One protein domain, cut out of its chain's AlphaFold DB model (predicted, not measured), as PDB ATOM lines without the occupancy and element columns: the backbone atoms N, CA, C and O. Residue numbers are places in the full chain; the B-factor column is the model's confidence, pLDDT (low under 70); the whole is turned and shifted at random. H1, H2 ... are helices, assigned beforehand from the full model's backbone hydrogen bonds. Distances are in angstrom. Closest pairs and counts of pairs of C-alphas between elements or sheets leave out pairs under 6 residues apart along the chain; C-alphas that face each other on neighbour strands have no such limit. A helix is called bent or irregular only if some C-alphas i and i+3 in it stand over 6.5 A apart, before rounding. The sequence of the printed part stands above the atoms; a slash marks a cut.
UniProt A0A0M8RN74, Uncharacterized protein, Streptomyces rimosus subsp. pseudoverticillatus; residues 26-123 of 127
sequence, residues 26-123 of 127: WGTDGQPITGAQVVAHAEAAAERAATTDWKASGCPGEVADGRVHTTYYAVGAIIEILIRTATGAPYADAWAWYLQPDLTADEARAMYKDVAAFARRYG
ATOM      1  N   TRP A  26     -39.503 -45.329  29.265       92.19
ATOM      2  CA  TRP A  26     -40.416 -46.434  29.012       92.19
ATOM      3  C   TRP A  26     -41.850 -45.932  29.071       92.19
ATOM      4  O   TRP A  26     -42.227 -45.170  29.964       92.19
ATOM      5  N   GLY A  27     -42.645 -46.356  28.099       87.50
ATOM      6  CA  GLY A  27     -44.053 -46.041  28.055       87.50
ATOM      7  C   GLY A  27     -44.878 -46.854  29.036       87.50
ATOM      8  O   GLY A  27     -44.455 -47.895  29.539       87.50
ATOM      9  N   THR A  28     -46.099 -46.385  29.297       82.31
ATOM     10  CA  THR A  28     -47.039 -47.074  30.202       82.31
ATOM     11  C   THR A  28     -47.496 -48.441  29.677       82.31
ATOM     12  O   THR A  28     -48.008 -49.255  30.440       82.31
ATOM     13  N   ASP A  29     -47.267 -48.713  28.393       85.00
ATOM     14  CA  ASP A  29     -47.470 -49.997  27.716       85.00
ATOM     15  C   ASP A  29     -46.246 -50.935  27.797       85.00
ATOM     16  O   ASP A  29     -46.274 -52.042  27.256       85.00
ATOM     17  N   GLY A  30     -45.172 -50.510  28.467       88.00
ATOM     18  CA  GLY A  30     -43.936 -51.272  28.619       88.00
ATOM     19  C   GLY A  30     -43.019 -51.254  27.395       88.00
ATOM     20  O   GLY A  30     -42.069 -52.033  27.364       88.00
ATOM     21  N   GLN A  31     -43.268 -50.403  26.394       90.06
ATOM     22  CA  GLN A  31     -42.357 -50.224  25.258       90.06
ATOM     23  C   GLN A  31     -41.337 -49.108  25.524       90.06
ATOM     24  O   GLN A  31     -41.669 -48.119  26.179       90.06
ATOM     25  N   PRO A  32     -40.101 -49.215  25.009       92.44
ATOM     26  CA  PRO A  32     -39.155 -48.111  25.075       92.44
ATOM     27  C   PRO A  32     -39.677 -46.912  24.270       92.44
ATOM     28  O   PRO A  32     -40.246 -47.070  23.187       92.44
ATOM     29  N   ILE A  33     -39.447 -45.707  24.790       93.00
ATOM     30  CA  ILE A  33     -39.746 -44.445  24.109       93.00
ATOM     31  C   ILE A  33     -38.479 -43.626  23.900       93.00
ATOM     32  O   ILE A  33     -37.532 -43.674  24.677       93.00
ATOM     33  N   THR A  34     -38.485 -42.830  22.842       94.56
ATOM     34  CA  THR A  34     -37.378 -41.962  22.442       94.56
ATOM     35  C   THR A  34     -37.567 -40.540  22.954       94.56
ATOM     36  O   THR A  34     -38.693 -40.075  23.166       94.56
ATOM     37  N   GLY A  35     -36.461 -39.796  23.054       95.06
ATOM     38  CA  GLY A  35     -36.506 -38.354  23.298       95.06
ATOM     39  C   GLY A  35     -37.352 -37.628  22.251       95.06
ATOM     40  O   GLY A  35     -38.151 -36.764  22.597       95.06
ATOM     41  N   ALA A  36     -37.263 -38.038  20.981       94.06
ATOM     42  CA  ALA A  36     -38.042 -37.460  19.887       94.06
ATOM     43  C   ALA A  36     -39.562 -37.638  20.066       94.06
ATOM     44  O   ALA A  36     -40.319 -36.711  19.783       94.06
ATOM     45  N   GLN A  37     -40.020 -38.788  20.575       92.81
ATOM     46  CA  GLN A  37     -41.442 -39.005  20.873       92.81
ATOM     47  C   GLN A  37     -41.930 -38.094  22.006       92.81
ATOM     48  O   GLN A  37     -43.014 -37.519  21.903       92.81
ATOM     49  N   VAL A  38     -41.125 -37.913  23.057       93.44
ATOM     50  CA  VAL A  38     -41.454 -36.999  24.163       93.44
ATOM     51  C   VAL A  38     -41.425 -35.536  23.707       93.44
ATOM     52  O   VAL A  38     -42.297 -34.763  24.092       93.44
ATOM     53  N   VAL A  39     -40.484 -35.158  22.835       94.50
ATOM     54  CA  VAL A  39     -40.445 -33.830  22.197       94.50
ATOM     55  C   VAL A  39     -41.717 -33.574  21.396       94.50
ATOM     56  O   VAL A  39     -42.371 -32.564  21.629       94.50
ATOM     57  N   ALA A  40     -42.096 -34.493  20.503       91.38
ATOM     58  CA  ALA A  40     -43.291 -34.342  19.672       91.38
ATOM     59  C   ALA A  40     -44.560 -34.213  20.523       91.38
ATOM     60  O   ALA A  40     -45.421 -33.379  20.246       91.38
ATOM     61  N   HIS A  41     -44.650 -34.997  21.598       90.00
ATOM     62  CA  HIS A  41     -45.726 -34.869  22.567       90.00
ATOM     63  C   HIS A  41     -45.740 -33.474  23.204       90.00
ATOM     64  O   HIS A  41     -46.775 -32.809  23.220       90.00
ATOM     65  N   ALA A  42     -44.611 -33.036  23.763       91.75
ATOM     66  CA  ALA A  42     -44.530 -31.775  24.488       91.75
ATOM     67  C   ALA A  42     -44.800 -30.570  23.569       91.75
ATOM     68  O   ALA A  42     -45.508 -29.645  23.961       91.75
ATOM     69  N   GLU A  43     -44.316 -30.601  22.326       91.00
ATOM     70  CA  GLU A  43     -44.618 -29.586  21.310       91.00
ATOM     71  C   GLU A  43     -46.127 -29.544  21.001       91.00
ATOM     72  O   GLU A  43     -46.726 -28.468  21.047       91.00
ATOM     73  N   ALA A  44     -46.782 -30.698  20.829       87.81
ATOM     74  CA  ALA A  44     -48.231 -30.757  20.629       87.81
ATOM     75  C   ALA A  44     -49.023 -30.256  21.861       87.81
ATOM     76  O   ALA A  44     -50.038 -29.567  21.723       87.81
ATOM     77  N   ALA A  45     -48.561 -30.552  23.081       87.12
ATOM     78  CA  ALA A  45     -49.175 -30.041  24.310       87.12
ATOM     79  C   ALA A  45     -49.011 -28.513  24.439       87.12
ATOM     80  O   ALA A  45     -49.938 -27.818  24.865       87.12
ATOM     81  N   ALA A  46     -47.867 -27.972  24.006       89.00
ATOM     82  CA  ALA A  46     -47.616 -26.535  23.940       89.00
ATOM     83  C   ALA A  46     -48.515 -25.828  22.908       89.00
ATOM     84  O   ALA A  46     -48.962 -24.706  23.153       89.00
ATOM     85  N   GLU A  47     -48.790 -26.466  21.768       86.81
ATOM     86  CA  GLU A  47     -49.751 -25.973  20.771       86.81
ATOM     87  C   GLU A  47     -51.178 -25.982  21.319       86.81
ATOM     88  O   GLU A  47     -51.895 -24.987  21.197       86.81
ATOM     89  N   ARG A  48     -51.577 -27.059  22.005       82.88
ATOM     90  CA  ARG A  48     -52.886 -27.146  22.661       82.88
ATOM     91  C   ARG A  48     -53.074 -26.057  23.715       82.88
ATOM     92  O   ARG A  48     -54.147 -25.459  23.764       82.88
ATOM     93  N   ALA A  49     -52.047 -25.773  24.519       83.81
ATOM     94  CA  ALA A  49     -52.070 -24.703  25.519       83.81
ATOM     95  C   ALA A  49     -52.383 -23.319  24.915       83.81
ATOM     96  O   ALA A  49     -52.906 -22.460  25.613       83.81
ATOM     97  N   ALA A  50     -52.139 -23.108  23.616       79.44
ATOM     98  CA  ALA A  50     -52.466 -21.862  22.922       79.44
ATOM     99  C   ALA A  50     -53.954 -21.725  22.526       79.44
ATOM    100  O   ALA A  50     -54.332 -20.726  21.913       79.44
ATOM    101  N   THR A  51     -54.801 -22.710  22.843       80.50
ATOM    102  CA  THR A  51     -56.238 -22.708  22.515       80.50
ATOM    103  C   THR A  51     -57.101 -22.254  23.698       80.50
ATOM    104  O   THR A  51     -56.718 -22.400  24.858       80.50
ATOM    105  N   THR A  52     -58.291 -21.714  23.415       60.25
ATOM    106  CA  THR A  52     -59.179 -21.081  24.413       60.25
ATOM    107  C   THR A  52     -59.662 -22.032  25.521       60.25
ATOM    108  O   THR A  52     -59.907 -21.575  26.631       60.25
ATOM    109  N   ASP A  53     -59.716 -23.345  25.264       71.12
ATOM    110  CA  ASP A  53     -60.234 -24.376  26.184       71.12
ATOM    111  C   ASP A  53     -59.180 -25.441  26.546       71.12
ATOM    112  O   ASP A  53     -59.486 -26.618  26.756       71.12
ATOM    113  N   TRP A  54     -57.904 -25.052  26.614       73.06
ATOM    114  CA  TRP A  54     -56.786 -25.995  26.736       73.06
ATOM    115  C   TRP A  54     -56.809 -26.900  27.987       73.06
ATOM    116  O   TRP A  54     -56.211 -27.977  27.960       73.06
ATOM    117  N   LYS A  55     -57.525 -26.504  29.053       73.75
ATOM    118  CA  LYS A  55     -57.771 -27.315  30.265       73.75
ATOM    119  C   LYS A  55     -59.038 -28.181  30.210       73.75
ATOM    120  O   LYS A  55     -59.176 -29.103  31.005       73.75
ATOM    121  N   ALA A  56     -59.976 -27.915  29.300       62.41
ATOM    122  CA  ALA A  56     -61.321 -28.503  29.340       62.41
ATOM    123  C   ALA A  56     -61.386 -29.981  28.914       62.41
ATOM    124  O   ALA A  56     -62.438 -30.606  29.005       62.41
ATOM    125  N   SER A  57     -60.294 -30.537  28.391       57.28
ATOM    126  CA  SER A  57     -60.338 -31.807  27.664       57.28
ATOM    127  C   SER A  57     -59.143 -32.730  27.935       57.28
ATOM    128  O   SER A  57     -58.862 -33.593  27.103       57.28
ATOM    129  N   GLY A  58     -58.405 -32.569  29.042       61.12
ATOM    130  CA  GLY A  58     -57.351 -33.539  29.347       61.12
ATOM    131  C   GLY A  58     -56.539 -33.349  30.624       61.12
ATOM    132  O   GLY A  58     -56.868 -32.545  31.493       61.12
ATOM    133  N   CYS A  59     -55.478 -34.147  30.708       64.75
ATOM    134  CA  CYS A  59     -54.470 -34.182  31.761       64.75
ATOM    135  C   CYS A  59     -53.145 -33.479  31.374       64.75
ATOM    136  O   CYS A  59     -52.958 -33.131  30.206       64.75
ATOM    137  N   PRO A  60     -52.206 -33.233  32.320       57.28
ATOM    138  CA  PRO A  60     -50.892 -32.667  31.995       57.28
ATOM    139  C   PRO A  60     -50.118 -33.542  31.009       57.28
ATOM    140  O   PRO A  60     -49.672 -34.622  31.367       57.28
ATOM    141  N   GLY A  61     -49.931 -33.071  29.779       57.25
ATOM    142  CA  GLY A  61     -49.402 -33.905  28.700       57.25
ATOM    143  C   GLY A  61     -50.476 -34.762  28.023       57.25
ATOM    144  O   GLY A  61     -50.246 -35.904  27.661       57.25
ATOM    145  N   GLU A  62     -51.696 -34.269  27.858       64.69
ATOM    146  CA  GLU A  62     -52.654 -34.902  26.954       64.69
ATOM    147  C   GLU A  62     -52.803 -34.071  25.688       64.69
ATOM    148  O   GLU A  62     -52.936 -32.846  25.732       64.69
ATOM    149  N   VAL A  63     -52.836 -34.746  24.544       60.84
ATOM    150  CA  VAL A  63     -53.168 -34.187  23.230       60.84
ATOM    151  C   VAL A  63     -54.131 -35.144  22.542       60.84
ATOM    152  O   VAL A  63     -53.931 -36.344  22.589       60.84
ATOM    153  N   ALA A  64     -55.194 -34.655  21.908       53.81
ATOM    154  CA  ALA A  64     -56.317 -35.488  21.448       53.81
ATOM    155  C   ALA A  64     -56.009 -36.502  20.304       53.81
ATOM    156  O   ALA A  64     -56.933 -37.021  19.690       53.81
ATOM    157  N   ASP A  65     -54.739 -36.811  20.014       51.34
ATOM    158  CA  ASP A  65     -54.268 -37.606  18.863       51.34
ATOM    159  C   ASP A  65     -53.871 -39.066  19.213       51.34
ATOM    160  O   ASP A  65     -53.081 -39.696  18.520       51.34
ATOM    161  N   GLY A  66     -54.351 -39.650  20.319       49.03
ATOM    162  CA  GLY A  66     -54.182 -41.092  20.623       49.03
ATOM    163  C   GLY A  66     -52.751 -41.589  20.929       49.03
ATOM    164  O   GLY A  66     -52.588 -42.632  21.554       49.03
ATOM    165  N   ARG A  67     -51.707 -40.817  20.594       53.62
ATOM    166  CA  ARG A  67     -50.277 -41.045  20.914       53.62
ATOM    167  C   ARG A  67     -49.926 -40.799  22.394       53.62
ATOM    168  O   ARG A  67     -48.774 -40.948  22.800       53.62
ATOM    169  N   VAL A  68     -50.919 -40.399  23.189       57.22
ATOM    170  CA  VAL A  68     -50.798 -39.906  24.570       57.22
ATOM    171  C   VAL A  68     -50.360 -40.983  25.546       57.22
ATOM    172  O   VAL A  68     -49.511 -40.720  26.393       57.22
ATOM    173  N   HIS A  69     -50.913 -42.194  25.440       62.50
ATOM    174  CA  HIS A  69     -50.764 -43.186  26.508       62.50
ATOM    175  C   HIS A  69     -49.305 -43.561  26.771       62.50
ATOM    176  O   HIS A  69     -48.887 -43.660  27.926       62.50
ATOM    177  N   THR A  70     -48.505 -43.699  25.718       78.50
ATOM    178  CA  THR A  70     -47.131 -44.179  25.852       78.50
ATOM    179  C   THR A  70     -46.195 -43.111  26.434       78.50
ATOM    180  O   THR A  70     -45.320 -43.442  27.217       78.50
ATOM    181  N   THR A  71     -46.370 -41.820  26.134       87.56
ATOM    182  CA  THR A  71     -45.401 -40.763  26.526       87.56
ATOM    183  C   THR A  71     -45.844 -39.885  27.702       87.56
ATOM    184  O   THR A  71     -45.012 -39.177  28.271       87.56
ATOM    185  N   TYR A  72     -47.118 -39.959  28.107       85.06
ATOM    186  CA  TYR A  72     -47.702 -39.155  29.189       85.06
ATOM    187  C   TYR A  72     -46.905 -39.221  30.501       85.06
ATOM    188  O   TYR A  72     -46.587 -38.186  31.087       85.06
ATOM    189  N   TYR A  73     -46.526 -40.429  30.938       88.50
ATOM    190  CA  TYR A  73     -45.765 -40.609  32.179       88.50
ATOM    191  C   TYR A  73     -44.434 -39.849  32.148       88.50
ATOM    192  O   TYR A  73     -44.100 -39.144  33.100       88.50
ATOM    193  N   ALA A  74     -43.695 -39.953  31.040       93.31
ATOM    194  CA  ALA A  74     -42.407 -39.291  30.896       93.31
ATOM    195  C   ALA A  74     -42.548 -37.765  30.915       93.31
ATOM    196  O   ALA A  74     -41.780 -37.085  31.592       93.31
ATOM    197  N   VAL A  75     -43.566 -37.223  30.240       93.19
ATOM    198  CA  VAL A  75     -43.857 -35.781  30.253       93.19
ATOM    199  C   VAL A  75     -44.180 -35.296  31.666       93.19
ATOM    200  O   VAL A  75     -43.560 -34.339  32.130       93.19
ATOM    201  N   GLY A  76     -45.078 -35.981  32.381       93.00
ATOM    202  CA  GLY A  76     -45.417 -35.644  33.767       93.00
ATOM    203  C   GLY A  76     -44.204 -35.707  34.701       93.00
ATOM    204  O   GLY A  76     -43.933 -34.763  35.443       93.00
ATOM    205  N   ALA A  77     -43.404 -36.770  34.607       94.94
ATOM    206  CA  ALA A  77     -42.199 -36.919  35.415       94.94
ATOM    207  C   ALA A  77     -41.154 -35.821  35.139       94.94
ATOM    208  O   ALA A  77     -40.516 -35.335  36.077       94.94
ATOM    209  N   ILE A  78     -40.991 -35.394  33.881       96.62
ATOM    210  CA  ILE A  78     -40.093 -34.282  33.534       96.62
ATOM    211  C   ILE A  78     -40.628 -32.960  34.104       96.62
ATOM    212  O   ILE A  78     -39.842 -32.205  34.671       96.62
ATOM    213  N   ILE A  79     -41.940 -32.698  34.044       96.31
ATOM    214  CA  ILE A  79     -42.555 -31.518  34.684       96.31
ATOM    215  C   ILE A  79     -42.232 -31.490  36.183       96.31
ATOM    216  O   ILE A  79     -41.765 -30.474  36.698       96.31
ATOM    217  N   GLU A  80     -42.407 -32.611  36.887       96.50
ATOM    218  CA  GLU A  80     -42.078 -32.703  38.316       96.50
ATOM    219  C   GLU A  80     -40.598 -32.417  38.590       96.50
ATOM    220  O   GLU A  80     -40.266 -31.701  39.538       96.50
ATOM    221  N   ILE A  81     -39.696 -32.963  37.767       97.62
ATOM    222  CA  ILE A  81     -38.257 -32.696  37.870       97.62
ATOM    223  C   ILE A  81     -37.981 -31.202  37.676       97.62
ATOM    224  O   ILE A  81     -37.261 -30.614  38.487       97.62
ATOM    225  N   LEU A  82     -38.556 -30.575  36.650       97.56
ATOM    226  CA  LEU A  82     -38.349 -29.158  36.350       97.56
ATOM    227  C   LEU A  82     -38.870 -28.259  37.478       97.56
ATOM    228  O   LEU A  82     -38.142 -27.371  37.923       97.56
ATOM    229  N   ILE A  83     -40.061 -28.537  38.018       96.81
ATOM    230  CA  ILE A  83     -40.625 -27.800  39.161       96.81
ATOM    231  C   ILE A  83     -39.710 -27.914  40.382       96.81
ATOM    232  O   ILE A  83     -39.361 -26.899  40.990       96.81
ATOM    233  N   ARG A  84     -39.276 -29.129  40.738       97.38
ATOM    234  CA  ARG A  84     -38.382 -29.352  41.891       97.38
ATOM    235  C   ARG A  84     -37.040 -28.656  41.698       97.38
ATOM    236  O   ARG A  84     -36.535 -28.034  42.627       97.38
ATOM    237  N   THR A  85     -36.499 -28.693  40.481       96.94
ATOM    238  CA  THR A  85     -35.242 -28.011  40.139       96.94
ATOM    239  C   THR A  85     -35.375 -26.492  40.252       96.94
ATOM    240  O   THR A  85     -34.473 -25.826  40.760       96.94
ATOM    241  N   ALA A  86     -36.492 -25.930  39.786       95.56
ATOM    242  CA  ALA A  86     -36.725 -24.490  39.793       95.56
ATOM    243  C   ALA A  86     -37.002 -23.942  41.202       95.56
ATOM    244  O   ALA A  86     -36.566 -22.840  41.528       95.56
ATOM    245  N   THR A  87     -37.709 -24.707  42.035       95.06
ATOM    246  CA  THR A  87     -38.218 -24.241  43.339       95.06
ATOM    247  C   THR A  87     -37.406 -24.725  44.540       95.06
ATOM    248  O   THR A  87     -37.522 -24.154  45.621       95.06
ATOM    249  N   GLY A  88     -36.613 -25.790  44.389       95.56
ATOM    250  CA  GLY A  88     -35.982 -26.492  45.509       95.56
ATOM    251  C   GLY A  88     -36.952 -27.349  46.331       95.56
ATOM    252  O   GLY A  88     -36.565 -27.870  47.378       95.56
ATOM    253  N   ALA A  89     -38.207 -27.508  45.891       95.31
ATOM    254  CA  ALA A  89     -39.185 -28.323  46.596       95.31
ATOM    255  C   ALA A  89     -38.759 -29.807  46.625       95.31
ATOM    256  O   ALA A  89     -38.306 -30.348  45.610       95.31
ATOM    257  N   PRO A  90     -38.942 -30.513  47.757       94.31
ATOM    258  CA  PRO A  90     -38.593 -31.931  47.848       94.31
ATOM    259  C   PRO A  90     -39.493 -32.803  46.964       94.31
ATOM    260  O   PRO A  90     -39.034 -33.822  46.441       94.31
ATOM    261  N   TYR A  91     -40.733 -32.361  46.739       92.94
ATOM    262  CA  TYR A  91     -41.763 -33.042  45.960       92.94
ATOM    263  C   TYR A  91     -42.464 -32.055  45.025       92.94
ATOM    264  O   TYR A  91     -42.605 -30.877  45.347       92.94
ATOM    265  N   ALA A  92     -42.913 -32.560  43.883       95.94
ATOM    266  CA  ALA A  92     -43.833 -31.894  42.975       95.94
ATOM    267  C   ALA A  92     -44.738 -32.965  42.372       95.94
ATOM    268  O   ALA A  92     -44.331 -34.122  42.275       95.94
ATOM    269  N   ASP A  93     -45.936 -32.563  41.978       93.00
ATOM    270  CA  ASP A  93     -46.920 -33.425  41.340       93.00
ATOM    271  C   ASP A  93     -47.426 -32.699  40.091       93.00
ATOM    272  O   ASP A  93     -47.905 -31.561  40.171       93.00
ATOM    273  N   ALA A  94     -47.246 -33.319  38.921       91.50
ATOM    274  CA  ALA A  94     -47.597 -32.684  37.652       91.50
ATOM    275  C   ALA A  94     -49.107 -32.421  37.544       91.50
ATOM    276  O   ALA A  94     -49.519 -31.437  36.929       91.50
ATOM    277  N   TRP A  95     -49.931 -33.266  38.173       89.81
ATOM    278  CA  TRP A  95     -51.383 -33.116  38.190       89.81
ATOM    279  C   TRP A  95     -51.822 -31.901  39.005       89.81
ATOM    280  O   TRP A  95     -52.598 -31.075  38.527       89.81
ATOM    281  N   ALA A  96     -51.277 -31.751  40.208       91.50
ATOM    282  CA  ALA A  96     -51.521 -30.621  41.084       91.50
ATOM    283  C   ALA A  96     -51.073 -29.311  40.435       91.50
ATOM    284  O   ALA A  96     -51.820 -28.339  40.494       91.50
ATOM    285  N   TRP A  97     -49.906 -29.296  39.773       93.00
ATOM    286  CA  TRP A  97     -49.457 -28.153  38.970       93.00
ATOM    287  C   TRP A  97     -50.470 -27.804  37.873       93.00
ATOM    288  O   TRP A  97     -50.926 -26.668  37.789       93.00
ATOM    289  N   TYR A  98     -50.884 -28.786  37.072       89.38
ATOM    290  CA  TYR A  98     -51.817 -28.567  35.968       89.38
ATOM    291  C   TYR A  98     -53.186 -28.047  36.427       89.38
ATOM    292  O   TYR A  98     -53.786 -27.192  35.772       89.38
ATOM    293  N   LEU A  99     -53.674 -28.538  37.569       88.56
ATOM    294  CA  LEU A  99     -54.953 -28.142  38.154       88.56
ATOM    295  C   LEU A  99     -54.925 -26.795  38.885       88.56
ATOM    296  O   LEU A  99     -55.980 -26.354  39.349       88.56
ATOM    297  N   GLN A 100     -53.772 -26.127  38.993       90.31
ATOM    298  CA  GLN A 100     -53.713 -24.807  39.614       90.31
ATOM    299  C   GLN A 100     -54.698 -23.850  38.919       90.31
ATOM    300  O   GLN A 100     -54.679 -23.738  37.686       90.31
ATOM    301  N   PRO A 101     -55.589 -23.182  39.676       87.75
ATOM    302  CA  PRO A 101     -56.644 -22.352  39.098       87.75
ATOM    303  C   PRO A 101     -56.086 -21.130  38.358       87.75
ATOM    304  O   PRO A 101     -56.719 -20.637  37.429       87.75
ATOM    305  N   ASP A 102     -54.901 -20.674  38.751       91.44
ATOM    306  CA  ASP A 102     -54.178 -19.530  38.207       91.44
ATOM    307  C   ASP A 102     -53.135 -19.897  37.142       91.44
ATOM    308  O   ASP A 102     -52.645 -18.991  36.475       91.44
ATOM    309  N   LEU A 103     -52.848 -21.189  36.910       90.62
ATOM    310  CA  LEU A 103     -51.931 -21.603  35.842       90.62
ATOM    311  C   LEU A 103     -52.456 -21.132  34.483       90.62
ATOM    312  O   LEU A 103     -53.514 -21.584  34.012       90.62
ATOM    313  N   THR A 104     -51.677 -20.257  33.854       91.25
ATOM    314  CA  THR A 104     -51.987 -19.628  32.572       91.25
ATOM    315  C   THR A 104     -51.559 -20.490  31.382       91.25
ATOM    316  O   THR A 104     -50.705 -21.373  31.481       91.25
ATOM    317  N   ALA A 105     -52.146 -20.204  30.216       89.00
ATOM    318  CA  ALA A 105     -51.765 -20.821  28.945       89.00
ATOM    319  C   ALA A 105     -50.275 -20.611  28.612       89.00
ATOM    320  O   ALA A 105     -49.606 -21.534  28.148       89.00
ATOM    321  N   ASP A 106     -49.747 -19.413  28.875       91.12
ATOM    322  CA  ASP A 106     -48.354 -19.071  28.581       91.12
ATOM    323  C   ASP A 106     -47.372 -19.818  29.489       91.12
ATOM    324  O   ASP A 106     -46.359 -20.326  29.003       91.12
ATOM    325  N   GLU A 107     -47.687 -19.959  30.779       92.88
ATOM    326  CA  GLU A 107     -46.885 -20.754  31.718       92.88
ATOM    327  C   GLU A 107     -46.890 -22.239  31.347       92.88
ATOM    328  O   GLU A 107     -45.833 -22.872  31.317       92.88
ATOM    329  N   ALA A 108     -48.056 -22.793  30.996       92.06
ATOM    330  CA  ALA A 108     -48.150 -24.172  30.528       92.06
ATOM    331  C   ALA A 108     -47.345 -24.382  29.237       92.06
ATOM    332  O   ALA A 108     -46.568 -25.332  29.128       92.06
ATOM    333  N   ARG A 109     -47.465 -23.460  28.275       91.19
ATOM    334  CA  ARG A 109     -46.696 -23.489  27.027       91.19
ATOM    335  C   ARG A 109     -45.190 -23.401  27.280       91.19
ATOM    336  O   ARG A 109     -44.431 -24.104  26.614       91.19
ATOM    337  N   ALA A 110     -44.751 -22.544  28.200       93.88
ATOM    338  CA  ALA A 110     -43.345 -22.431  28.580       93.88
ATOM    339  C   ALA A 110     -42.833 -23.738  29.203       93.88
ATOM    340  O   ALA A 110     -41.828 -24.271  28.741       93.88
ATOM    341  N   MET A 111     -43.583 -24.315  30.149       95.06
ATOM    342  CA  MET A 111     -43.243 -25.598  30.771       95.06
ATOM    343  C   MET A 111     -43.101 -26.720  29.733       95.06
ATOM    344  O   MET A 111     -42.106 -27.440  29.736       95.06
ATOM    345  N   TYR A 112     -44.041 -26.855  28.794       94.06
ATOM    346  CA  TYR A 112     -43.941 -27.886  27.755       94.06
ATOM    347  C   TYR A 112     -42.756 -27.667  26.801       94.06
ATOM    348  O   TYR A 112     -42.136 -28.632  26.356       94.06
ATOM    349  N   LYS A 113     -42.372 -26.415  26.520       95.06
ATOM    350  CA  LYS A 113     -41.133 -26.138  25.776       95.06
ATOM    351  C   LYS A 113     -39.889 -26.564  26.554       95.06
ATOM    352  O   LYS A 113     -38.972 -27.113  25.947       95.06
ATOM    353  N   ASP A 114     -39.870 -26.367  27.870       97.06
ATOM    354  CA  ASP A 114     -38.768 -26.826  28.722       97.06
ATOM    355  C   ASP A 114     -38.710 -28.359  28.795       97.06
ATOM    356  O   ASP A 114     -37.622 -28.935  28.721       97.06
ATOM    357  N   VAL A 115     -39.863 -29.041  28.829       96.62
ATOM    358  CA  VAL A 115     -39.943 -30.507  28.696       96.62
ATOM    359  C   VAL A 115     -39.344 -30.964  27.363       96.62
ATOM    360  O   VAL A 115     -38.513 -31.874  27.341       96.62
ATOM    361  N   ALA A 116     -39.712 -30.319  26.251       95.94
ATOM    362  CA  ALA A 116     -39.150 -30.629  24.939       95.94
ATOM    363  C   ALA A 116     -37.631 -30.386  24.903       95.94
ATOM    364  O   ALA A 116     -36.883 -31.209  24.376       95.94
ATOM    365  N   ALA A 117     -37.145 -29.290  25.492       97.06
ATOM    366  CA  ALA A 117     -35.716 -29.002  25.577       97.06
ATOM    367  C   ALA A 117     -34.960 -30.062  26.396       97.06
ATOM    368  O   ALA A 117     -33.893 -30.516  25.976       97.06
ATOM    369  N   PHE A 118     -35.532 -30.501  27.521       97.25
ATOM    370  CA  PHE A 118     -34.987 -31.585  28.334       97.25
ATOM    371  C   PHE A 118     -34.910 -32.892  27.538       97.25
ATOM    372  O   PHE A 118     -33.843 -33.502  27.438       97.25
ATOM    373  N   ALA A 119     -36.020 -33.303  26.919       96.50
ATOM    374  CA  ALA A 119     -36.096 -34.556  26.175       96.50
ATOM    375  C   ALA A 119     -35.196 -34.573  24.935       96.50
ATOM    376  O   ALA A 119     -34.577 -35.591  24.640       96.50
ATOM    377  N   ARG A 120     -35.050 -33.435  24.251       96.19
ATOM    378  CA  ARG A 120     -34.130 -33.288  23.114       96.19
ATOM    379  C   ARG A 120     -32.661 -33.409  23.538       96.19
ATOM    380  O   ARG A 120     -31.832 -33.788  22.722       96.19
ATOM    381  N   ARG A 121     -32.333 -33.073  24.791       95.88
ATOM    382  CA  ARG A 121     -30.955 -33.086  25.309       95.88
ATOM    383  C   ARG A 121     -30.563 -34.397  25.991       95.88
ATOM    384  O   ARG A 121     -29.398 -34.772  25.909       95.88
ATOM    385  N   TYR A 122     -31.497 -35.057  26.677       95.38
ATOM    386  CA  TYR A 122     -31.208 -36.236  27.508       95.38
ATOM    387  C   TYR A 122     -32.011 -37.484  27.147       95.38
ATOM    388  O   TYR A 122     -31.787 -38.538  27.742       95.38
ATOM    389  N   GLY A 123     -32.953 -37.375  26.214       95.00
ATOM    390  CA  GLY A 123     -33.711 -38.523  25.745       95.00
ATOM    391  C   GLY A 123     -32.876 -39.448  24.863       95.00
ATOM    392  O   GLY A 123     -31.970 -38.982  24.172       95.00
TER     393      GLY A 123
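This is residues 26 to 123 of the 127 residues of an uncharacterized protein of Streptomyces rimosus subsp. pseudoverticillatus (UniProt A0A0M8RN74). Two long helices, H1 and H4, lie side by side and run opposite ways as a flat pair, and the longest helix, H2, crosses one face of this pair nearly at right angles. The short helix H3 packs on H2, away from H1, and a long link without a named element, residues 50 to 67, joins the end of H1 to the beginning of H2. The printed part has 98 residues with four named helices, in the order H1, H2, H3, H4, and no named strand. The class is all helix, with 58 of the 98 residues in the named helices. The whole is compact, with a radius of gyration of the C-alphas of 12.5 A and spans of 35 by 32 by 21 A.

Go along the printed part from Trp 26 and you come first to H1, residues 35 to 49. Look next at H4, residues 105 to 122, which touches H1 with 33 pairs of C-alphas within 8 A. Their closest C-alphas are those of Val 39 and Ala 116, 4.4 A apart, and their lines stand at a shallow tilt of 7 degrees, opposite ways. After the long link comes H2, residues 68 to 87, the hub, which touches the three other helices. Residues 68 to 75 of H2 touch residues 37 to 42 of H1; the closest C-alphas are those of Val 38 and Thr 71, 5.9 A apart, and the lines are about perpendicular, at 80 degrees. Farther along, residues 75 to 82 of H2 touch residues 111 to 118 of H4, where the closest C-alphas, of Ile 78 and Val 115, are 6.1 A apart and the lines are again about perpendicular, at 81 degrees. The helix packing is mostly crossed, but only just: one of these three pairs is at a shallow tilt. Then find H3, residues 94 to 98, which touches residues 76 to 80 of H2; the closest C-alphas are those of Gly 76 and Ala 94, 5.3 A apart. H3 and H4 are close but not clearly touching, with the closest C-alphas, of Tyr 98 and Ala 108, 7.9 A apart, while H1 and H3 are apart. In the backbones of H1, H3 and H4 every O i to N i+4 pair is within hydrogen-bond range; in H2 it is 14 of 16.

Find C-alpha 35 at (-36.506, -38.354, 23.298); from there H1 runs 20.8 A to C-alpha 49 at (-52.070, -24.703, 25.519). H2 begins at C-alpha 68, at (-50.798, -39.906, 24.570), and measures 27.5 A to C-alpha 87. It is irregular: C-alphas 70 and 73 are 7.4 A apart, where a regular helix has about 5 A, and its line is a rough one. H3 is five residues long, 6.1 A from C-alpha 94 to C-alpha 98. H4 runs 25.7 A from C-alpha 105 and ends at C-alpha 122, at (-31.208, -36.236, 27.508).

The two C-alphas farthest apart are those of Gln 31 and Asp 102, 35.3 A, while those of Trp 26 and Gly 123, the first and last printed, are 10.9 A apart. The printed part has no cut. The link from H1 to H2 is long, with 18 residues, and those from H2 to H3 and from H3 to H4 are short, with 6 residues each. The mean pLDDT of the printed part is 86.2; look for values under 70 at residue 52 and at residues 56 to 69, of which 68 and 69 belong to H2.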